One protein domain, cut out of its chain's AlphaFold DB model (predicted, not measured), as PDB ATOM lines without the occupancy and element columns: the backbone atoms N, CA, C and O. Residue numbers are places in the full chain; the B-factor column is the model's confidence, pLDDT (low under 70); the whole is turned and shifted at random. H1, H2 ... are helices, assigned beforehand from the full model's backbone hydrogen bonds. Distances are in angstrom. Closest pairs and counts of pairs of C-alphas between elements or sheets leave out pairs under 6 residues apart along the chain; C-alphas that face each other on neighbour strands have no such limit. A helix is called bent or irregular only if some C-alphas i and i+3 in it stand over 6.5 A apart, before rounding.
ATOM      1  N   ALA A   2       0.361  72.243 173.573       84.00
ATOM      2  CA  ALA A   2       1.177  71.050 173.569       84.00
ATOM      3  C   ALA A   2       0.777  70.180 172.363       84.00
ATOM      4  O   ALA A   2      -0.376  70.222 171.926       84.00
ATOM      5  N   PRO A   3       1.688  69.344 171.844       86.00
ATOM      6  CA  PRO A   3       1.361  68.372 170.798       86.00
ATOM      7  C   PRO A   3       0.156  67.499 171.178       86.00
ATOM      8  O   PRO A   3      -0.651  67.128 170.332       86.00
ATOM      9  N   ILE A   4       0.003  67.234 172.477       91.56
ATOM     10  CA  ILE A   4      -1.110  66.485 173.065       91.56
ATOM     11  C   ILE A   4      -2.449  67.202 172.862       91.56
ATOM     12  O   ILE A   4      -3.426  66.544 172.517       91.56
ATOM     13  N   ASP A   5      -2.503  68.529 172.998       88.44
ATOM     14  CA  ASP A   5      -3.740  69.290 172.785       88.44
ATOM     15  C   ASP A   5      -4.250  69.115 171.347       88.44
ATOM     16  O   ASP A   5      -5.444  68.943 171.118       88.44
ATOM     17  N   ILE A   6      -3.335  69.089 170.372       91.75
ATOM     18  CA  ILE A   6      -3.666  68.897 168.954       91.75
ATOM     19  C   ILE A   6      -4.247  67.499 168.722       91.75
ATOM     20  O   ILE A   6      -5.251  67.353 168.024       91.75
ATOM     21  N   VAL A   7      -3.651  66.474 169.337       93.31
ATOM     22  CA  VAL A   7      -4.132  65.088 169.240       93.31
ATOM     23  C   VAL A   7      -5.526  64.954 169.853       93.31
ATOM     24  O   VAL A   7      -6.413  64.368 169.235       93.31
ATOM     25  N   VAL A   8      -5.747  65.534 171.035       94.75
ATOM     26  CA  VAL A   8      -7.050  65.493 171.715       94.75
ATOM     27  C   VAL A   8      -8.123  66.188 170.877       94.75
ATOM     28  O   VAL A   8      -9.190  65.615 170.649       94.75
ATOM     29  N   LEU A   9      -7.834  67.383 170.352       94.75
ATOM     30  CA  LEU A   9      -8.764  68.115 169.490       94.75
ATOM     31  C   LEU A   9      -9.086  67.341 168.206       94.75
ATOM     32  O   LEU A   9     -10.252  67.273 167.812       94.75
ATOM     33  N   ALA A  10      -8.087  66.712 167.583       94.38
ATOM     34  CA  ALA A  10      -8.287  65.904 166.384       94.38
ATOM     35  C   ALA A  10      -9.210  64.702 166.648       94.38
ATOM     36  O   ALA A  10     -10.125  64.445 165.866       94.38
ATOM     37  N   VAL A  11      -9.025  63.995 167.768       96.38
ATOM     38  CA  VAL A  11      -9.872  62.848 168.136       96.38
ATOM     39  C   VAL A  11     -11.316  63.283 168.395       96.38
ATOM     40  O   VAL A  11     -12.242  62.646 167.887       96.38
ATOM     41  N   ILE A  12     -11.522  64.382 169.126       96.81
ATOM     42  CA  ILE A  12     -12.866  64.923 169.387       96.81
ATOM     43  C   ILE A  12     -13.544  65.330 168.075       96.81
ATOM     44  O   ILE A  12     -14.704  64.983 167.853       96.81
ATOM     45  N   ALA A  13     -12.823  66.014 167.183       94.38
ATOM     46  CA  ALA A  13     -13.352  66.426 165.888       94.38
ATOM     47  C   ALA A  13     -13.787  65.218 165.042       94.38
ATOM     48  O   ALA A  13     -14.893  65.213 164.499       94.38
ATOM     49  N   ILE A  14     -12.969  64.163 164.980       95.81
ATOM     50  CA  ILE A  14     -13.308  62.932 164.249       95.81
ATOM     51  C   ILE A  14     -14.531  62.248 164.867       95.81
ATOM     52  O   ILE A  14     -15.444  61.856 164.138       95.81
ATOM     53  N   ALA A  15     -14.581  62.127 166.196       93.31
ATOM     54  CA  ALA A  15     -15.719  61.536 166.894       93.31
ATOM     55  C   ALA A  15     -17.013  62.316 166.616       93.31
ATOM     56  O   ALA A  15     -18.046  61.715 166.313       93.31
ATOM     57  N   PHE A  16     -16.948  63.648 166.640       93.88
ATOM     58  CA  PHE A  16     -18.080  64.511 166.326       93.88
ATOM     59  C   PHE A  16     -18.550  64.330 164.880       93.88
ATOM     60  O   PHE A  16     -19.734  64.102 164.647       93.88
ATOM     61  N   VAL A  17     -17.635  64.338 163.905       91.69
ATOM     62  CA  VAL A  17     -17.975  64.097 162.493       91.69
ATOM     63  C   VAL A  17     -18.588  62.710 162.305       91.69
ATOM     64  O   VAL A  17     -19.587  62.579 161.600       91.69
ATOM     65  N   ALA A  18     -18.059  61.678 162.965       86.56
ATOM     66  CA  ALA A  18     -18.621  60.333 162.910       86.56
ATOM     67  C   ALA A  18     -20.052  60.286 163.469       86.56
ATOM     68  O   ALA A  18     -20.914  59.627 162.884       86.56
ATOM     69  N   VAL A  19     -20.331  61.011 164.556       84.50
ATOM     70  CA  VAL A  19     -21.685  61.161 165.109       84.50
ATOM     71  C   VAL A  19     -22.584  61.939 164.151       84.50
ATOM     72  O   VAL A  19     -23.684  61.472 163.870       84.50
ATOM     73  N   CYS A  20     -22.122  63.051 163.581       82.12
ATOM     74  CA  CYS A  20     -22.878  63.836 162.603       82.12
ATOM     75  C   CYS A  20     -23.218  63.016 161.360       82.12
ATOM     76  O   CYS A  20     -24.371  62.991 160.949       82.12
ATOM     77  N   VAL A  21     -22.263  62.273 160.796       79.19
ATOM     78  CA  VAL A  21     -22.497  61.369 159.659       79.19
ATOM     79  C   VAL A  21     -23.411  60.218 160.064       79.19
ATOM     80  O   VAL A  21     -24.272  59.819 159.281       79.19
ATOM     81  N   ARG A  22     -23.266  59.685 161.281       73.12
ATOM     82  CA  ARG A  22     -24.176  58.667 161.808       73.12
ATOM     83  C   ARG A  22     -25.580  59.216 161.958       73.12
ATOM     84  O   ARG A  22     -26.483  58.461 161.665       73.12
ATOM     85  N   ILE A  23     -25.772  60.464 162.361       69.25
ATOM     86  CA  ILE A  23     -27.078  61.126 162.414       69.25
ATOM     87  C   ILE A  23     -27.597  61.391 160.999       69.25
ATOM     88  O   ILE A  23     -28.735  61.074 160.707       69.25
ATOM     89  N   TYR A  24     -26.765  61.875 160.082       64.12
ATOM     90  CA  TYR A  24     -27.180  62.182 158.710       64.12
ATOM     91  C   TYR A  24     -27.588  60.924 157.937       64.12
ATOM     92  O   TYR A  24     -28.616  60.882 157.269       64.12
ATOM     93  N   ARG A  25     -26.789  59.856 158.058       60.69
ATOM     94  CA  ARG A  25     -27.102  58.545 157.475       60.69
ATOM     95  C   ARG A  25     -28.203  57.835 158.239       60.69
ATOM     96  O   ARG A  25     -28.953  57.130 157.587       60.69
ATOM     97  N   LYS A  26     -28.199  58.019 159.566       58.19
ATOM     98  CA  LYS A  26     -29.095  57.676 160.693       58.19
ATOM     99  C   LYS A  26     -30.523  58.209 160.740       58.19
ATOM    100  O   LYS A  26     -31.360  57.709 161.476       58.19
ATOM    101  N   GLY A  27     -30.739  59.360 160.120       57.50
ATOM    102  CA  GLY A  27     -31.686  60.330 160.671       57.50
ATOM    103  C   GLY A  27     -31.535  60.584 162.187       57.50
ATOM    104  O   GLY A  27     -30.857  59.883 162.948       57.50
ATOM    105  N   THR A  28     -32.247  61.581 162.674       64.75
ATOM    106  CA  THR A  28     -32.781  61.559 164.034       64.75
ATOM    107  C   THR A  28     -34.290  61.366 163.954       64.75
ATOM    108  O   THR A  28     -34.911  61.581 162.914       64.75
ATOM    109  N   CYS A  29     -34.929  60.970 165.056       64.25
ATOM    110  CA  CYS A  29     -36.392  60.955 165.074       64.25
ATOM    111  C   CYS A  29     -36.970  62.368 164.871       64.25
ATOM    112  O   CYS A  29     -38.069  62.475 164.346       64.25
ATOM    113  N   ALA A  30     -36.237  63.445 165.186       62.78
ATOM    114  CA  ALA A  30     -36.693  64.809 164.914       62.78
ATOM    115  C   ALA A  30     -36.963  65.044 163.412       62.78
ATOM    116  O   ALA A  30     -37.967  65.661 163.060       62.78
ATOM    117  N   ASP A  31     -36.160  64.442 162.528       61.38
ATOM    118  CA  ASP A  31     -36.358  64.511 161.073       61.38
ATOM    119  C   ASP A  31     -37.634  63.780 160.610       61.38
ATOM    120  O   ASP A  31     -38.248  64.149 159.609       61.38
ATOM    121  N   CYS A  32     -38.093  62.769 161.361       71.19
ATOM    122  CA  CYS A  32     -39.337  62.050 161.060       71.19
ATOM    123  C   CYS A  32     -40.581  62.906 161.346       71.19
ATOM    124  O   CYS A  32     -41.574  62.785 160.630       71.19
ATOM    125  N   ALA A  33     -40.525  63.773 162.365       62.97
ATOM    126  CA  ALA A  33     -41.598  64.722 162.669       62.97
ATOM    127  C   ALA A  33     -41.697  65.826 161.605       62.97
ATOM    128  O   ALA A  33     -42.799  66.227 161.242       62.97
ATOM    129  N   GLN A  34     -40.562  66.293 161.074       64.94
ATOM    130  CA  GLN A  34     -40.529  67.384 160.097       64.94
ATOM    131  C   GLN A  34     -40.812  66.914 158.659       64.94
ATOM    132  O   GLN A  34     -41.469  67.623 157.900       64.94
ATOM    133  N   GLY A  35     -40.351  65.715 158.284       64.50
ATOM    134  CA  GLY A  35     -40.572  65.134 156.953       64.50
ATOM    135  C   GLY A  35     -41.827  64.261 156.824       64.50
ATOM    136  O   GLY A  35     -42.162  63.840 155.719       64.50
ATOM    137  N   GLY A  36     -42.502  63.931 157.930       61.69
ATOM    138  CA  GLY A  36     -43.689  63.063 157.937       61.69
ATOM    139  C   GLY A  36     -43.428  61.603 157.533       61.69
ATOM    140  O   GLY A  36     -44.371  60.828 157.377       61.69
ATOM    141  N   VAL A  37     -42.163  61.198 157.368       60.84
ATOM    142  CA  VAL A  37     -41.771  59.851 156.930       60.84
ATOM    143  C   VAL A  37     -40.596  59.312 157.747       60.84
ATOM    144  O   VAL A  37     -39.640  60.017 158.051       60.84
ATOM    145  N   CYS A  38     -40.651  58.023 158.089       69.31
ATOM    146  CA  CYS A  38     -39.539  57.295 158.704       69.31
ATOM    147  C   CYS A  38     -38.712  56.594 157.620       69.31
ATOM    148  O   CYS A  38     -39.128  55.555 157.102       69.31
ATOM    149  N   THR A  39     -37.519  57.097 157.314       61.12
ATOM    150  CA  THR A  39     -36.594  56.516 156.322       61.12
ATOM    151  C   THR A  39     -35.679  55.440 156.925       61.12
ATOM    152  O   THR A  39     -34.459  55.502 156.838       61.12
ATOM    153  N   GLY A  40     -36.278  54.417 157.546       57.50
ATOM    154  CA  GLY A  40     -35.588  53.152 157.856       57.50
ATOM    155  C   GLY A  40     -34.761  53.082 159.149       57.50
ATOM    156  O   GLY A  40     -34.145  52.050 159.397       57.50
ATOM    157  N   HIS A  41     -34.766  54.119 159.995       64.56
ATOM    158  CA  HIS A  41     -33.952  54.146 161.229       64.56
ATOM    159  C   HIS A  41     -34.672  53.817 162.521       64.56
ATOM    160  O   HIS A  41     -34.054  53.375 163.487       64.56
ATOM    161  N   CYS A  42     -35.988  53.986 162.537       65.88
ATOM    162  CA  CYS A  42     -36.817  53.429 163.593       65.88
ATOM    163  C   CYS A  42     -37.051  51.944 163.305       65.88
ATOM    164  O   CYS A  42     -37.541  51.610 162.226       65.88
ATOM    165  N   SER A  43     -36.788  51.064 164.281       63.28
ATOM    166  CA  SER A  43     -37.064  49.620 164.159       63.28
ATOM    167  C   SER A  43     -38.514  49.317 163.762       63.28
ATOM    168  O   SER A  43     -38.781  48.282 163.160       63.28
ATOM    169  N   ASN A  44     -39.461  50.214 164.060       60.47
ATOM    170  CA  ASN A  44     -40.818  50.149 163.535       60.47
ATOM    171  C   ASN A  44     -41.402  51.557 163.340       60.47
ATOM    172  O   ASN A  44     -41.474  52.350 164.277       60.47
ATOM    173  N   LYS A  45     -41.894  51.853 162.130       61.72
ATOM    174  CA  LYS A  45     -42.582  53.120 161.820       61.72
ATOM    175  C   LYS A  45     -43.779  53.395 162.740       61.72
ATOM    176  O   LYS A  45     -44.055  54.545 163.053       61.72
ATOM    177  N   LYS A  46     -44.465  52.341 163.211       59.59
ATOM    178  CA  LYS A  46     -45.644  52.452 164.092       59.59
ATOM    179  C   LYS A  46     -45.295  52.881 165.524       59.59
ATOM    180  O   LYS A  46     -46.186  53.294 166.261       59.59
ATOM    181  N   THR A  47     -44.029  52.761 165.927       61.31
ATOM    182  CA  THR A  47     -43.550  53.091 167.279       61.31
ATOM    183  C   THR A  47     -42.620  54.302 167.292       61.31
ATOM    184  O   THR A  47     -42.070  54.623 168.339       61.31
ATOM    185  N   CYS A  48     -42.415  54.968 166.152       66.81
ATOM    186  CA  CYS A  48     -41.599  56.173 166.091       66.81
ATOM    187  C   CYS A  48     -42.267  57.283 166.911       66.81
ATOM    188  O   CYS A  48     -43.316  57.781 166.515       66.81
ATOM    189  N   ALA A  49     -41.652  57.686 168.025       65.12
ATOM    190  CA  ALA A  49     -42.173  58.733 168.909       65.12
ATOM    191  C   ALA A  49     -42.357  60.091 168.207       65.12
ATOM    192  O   ALA A  49     -43.168  60.896 168.635       65.12
ATOM    193  N   ALA A  50     -41.641  60.333 167.108       64.25
ATOM    194  CA  ALA A  50     -41.772  61.558 166.328       64.25
ATOM    195  C   ALA A  50     -42.943  61.552 165.330       64.25
ATOM    196  O   ALA A  50     -43.434  62.614 164.969       64.25
ATOM    197  N   LEU A  51     -43.407  60.373 164.895       62.19
ATOM    198  CA  LEU A  51     -44.640  60.222 164.103       62.19
ATOM    199  C   LEU A  51     -45.857  59.929 164.989       62.19
ATOM    200  O   LEU A  51     -47.002  60.170 164.610       62.19
ATOM    201  N   LYS A  52     -45.617  59.347 166.166       64.81
ATOM    202  CA  LYS A  52     -46.633  59.019 167.155       64.81
ATOM    203  C   LYS A  52     -46.918  60.289 167.948       64.81
ATOM    204  O   LYS A  52     -46.185  60.620 168.866       64.81
ATOM    205  N   GLY A  53     -47.955  61.017 167.536       63.88
ATOM    206  CA  GLY A  53     -48.375  62.258 168.188       63.88
ATOM    207  C   GLY A  53     -48.502  62.115 169.709       63.88
ATOM    208  O   GLY A  53     -48.794  61.028 170.217       63.88
ATOM    209  N   VAL A  54     -48.284  63.229 170.415       63.66
ATOM    210  CA  VAL A  54     -48.239  63.313 171.887       63.66
ATOM    211  C   VAL A  54     -49.454  62.647 172.545       63.66
ATOM    212  O   VAL A  54     -49.284  61.935 173.532       63.66
ATOM    213  N   ASP A  55     -50.646  62.755 171.948       59.38
ATOM    214  CA  ASP A  55     -51.877  62.122 172.450       59.38
ATOM    215  C   ASP A  55     -51.782  60.595 172.568       59.38
ATOM    216  O   ASP A  55     -52.194  60.011 173.569       59.38
ATOM    217  N   LYS A  56     -51.173  59.923 171.584       67.31
ATOM    218  CA  LYS A  56     -50.999  58.461 171.625       67.31
ATOM    219  C   LYS A  56     -49.931  58.019 172.615       67.31
ATOM    220  O   LYS A  56     -49.959  56.879 173.068       67.31
ATOM    221  N   ILE A  57     -48.974  58.890 172.921       69.25
ATOM    222  CA  ILE A  57     -47.961  58.630 173.947       69.25
ATOM    223  C   ILE A  57     -48.606  58.751 175.332       69.25
ATOM    224  O   ILE A  57     -48.395  57.882 176.174       69.25
ATOM    225  N   ALA A  58     -49.441  59.773 175.541       68.44
ATOM    226  CA  ALA A  58     -50.206  59.944 176.773       68.44
ATOM    227  C   ALA A  58     -51.166  58.766 177.026       68.44
ATOM    228  O   ALA A  58     -51.230  58.266 178.148       68.44
ATOM    229  N   GLU A  59     -51.846  58.269 175.987       73.56
ATOM    230  CA  GLU A  59     -52.720  57.089 176.086       73.56
ATOM    231  C   GLU A  59     -51.951  55.811 176.475       73.56
ATOM    232  O   GLU A  59     -52.390  55.062 177.353       73.56
ATOM    233  N   ASP A  60     -50.779  55.572 175.877       72.06
ATOM    234  CA  ASP A  60     -49.949  54.405 176.203       72.06
ATOM    235  C   ASP A  60     -49.337  54.487 177.608       72.06
ATOM    236  O   ASP A  60     -49.287  53.472 178.308       72.06
ATOM    237  N   LEU A  61     -48.911  55.677 178.054       68.19
ATOM    238  CA  LEU A  61     -48.457  55.870 179.436       68.19
ATOM    239  C   LEU A  61     -49.609  55.666 180.431       68.19
ATOM    240  O   LEU A  61     -49.410  55.027 181.463       68.19
ATOM    241  N   GLY A  62     -50.815  56.141 180.108       73.38
ATOM    242  CA  GLY A  62     -52.001  55.974 180.951       73.38
ATOM    243  C   GLY A  62     -52.429  54.515 181.135       73.38
ATOM    244  O   GLY A  62     -52.916  54.149 182.199       73.38
ATOM    245  N   ARG A  63     -52.196  53.642 180.144       74.38
ATOM    246  CA  ARG A  63     -52.485  52.196 180.257       74.38
ATOM    247  C   ARG A  63     -51.500  51.420 181.134       74.38
ATOM    248  O   ARG A  63     -51.834  50.321 181.582       74.38
TER     249      ARG A  63
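AT A GLANCE: This is residues 2 to 63 of the 66 residues of an uncharacterized protein of Collinsella sp. TF09-1AT (UniProt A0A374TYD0). One long helix, H1, sticks out like an arm from a small head, in which the short helix H2 and a winding stretch with no named element lie together; the third helix, H3, is at the far end from the arm, with residues 58 to 63 sticking out. Residues 2 to 22 of the arm stand free, and the arm makes most of the length. The printed part has 62 residues with three named helices in the order H1, H2, H3 and no named strand, and its class is all helix. The whole is extended, with a radius of gyration of the C-alphas of 17.7 A, and the C-alphas span 57 by 24 by 18 A along their three main axes.

IN THESE COORDINATES: The longest helix is H1, residues 3 to 26, which measures 33.8 A from first to last C-alpha. It begins with C-alpha 3 at (1.361, 68.372, 170.798) and ends with C-alpha 26 at (-29.095, 57.676, 160.693). H2 is residues 29 to 35, Cys 29 to Gly 35, 10.0 A from first to last C-alpha. H3 is residues 54 to 63, Val 54 to Arg 63, 14.5 A from first to last C-alpha, and ends with C-alpha 63 at (-52.485, 52.196, 180.257).

HOW THE PARTS SIT: H1 touches no helix. H1 and H2 are apart, with no C-alpha of the one within 8 A of the other, although a tight link of 2 residues joins them. H1 and H3 are apart by the same test. H2 and H3 are apart too, and a long link of 18 residues joins them. Residues 2 to 22, of which 3 to 22 belong to H1, stand free, and so do residues 58 to 63, which belong to H3. In H1, H2 and H3 every backbone O i to N i+4 pair is within hydrogen-bond range. No helix is bent or irregular.

THE WHOLE: The two C-alphas farthest apart are those of Ala 2 and Arg 63, at 57.3 A, which are also the first and last printed. Without the stretches that stand free, the body has 35 residues, spans 29 by 18 by 12 A and has a radius of gyration of 9.1 A. The printed part has no cut. The long link, residues 36 to 53, has no named element, and its C-alphas lie 9 to 17 A from the mean of all C-alphas. The mean pLDDT of the printed part is 73.2; it is 86 for H1, 65 for H2 and 69 for H3. Residues 23 to 31, residues 33 to 58 and residue 61 of this model are under 70.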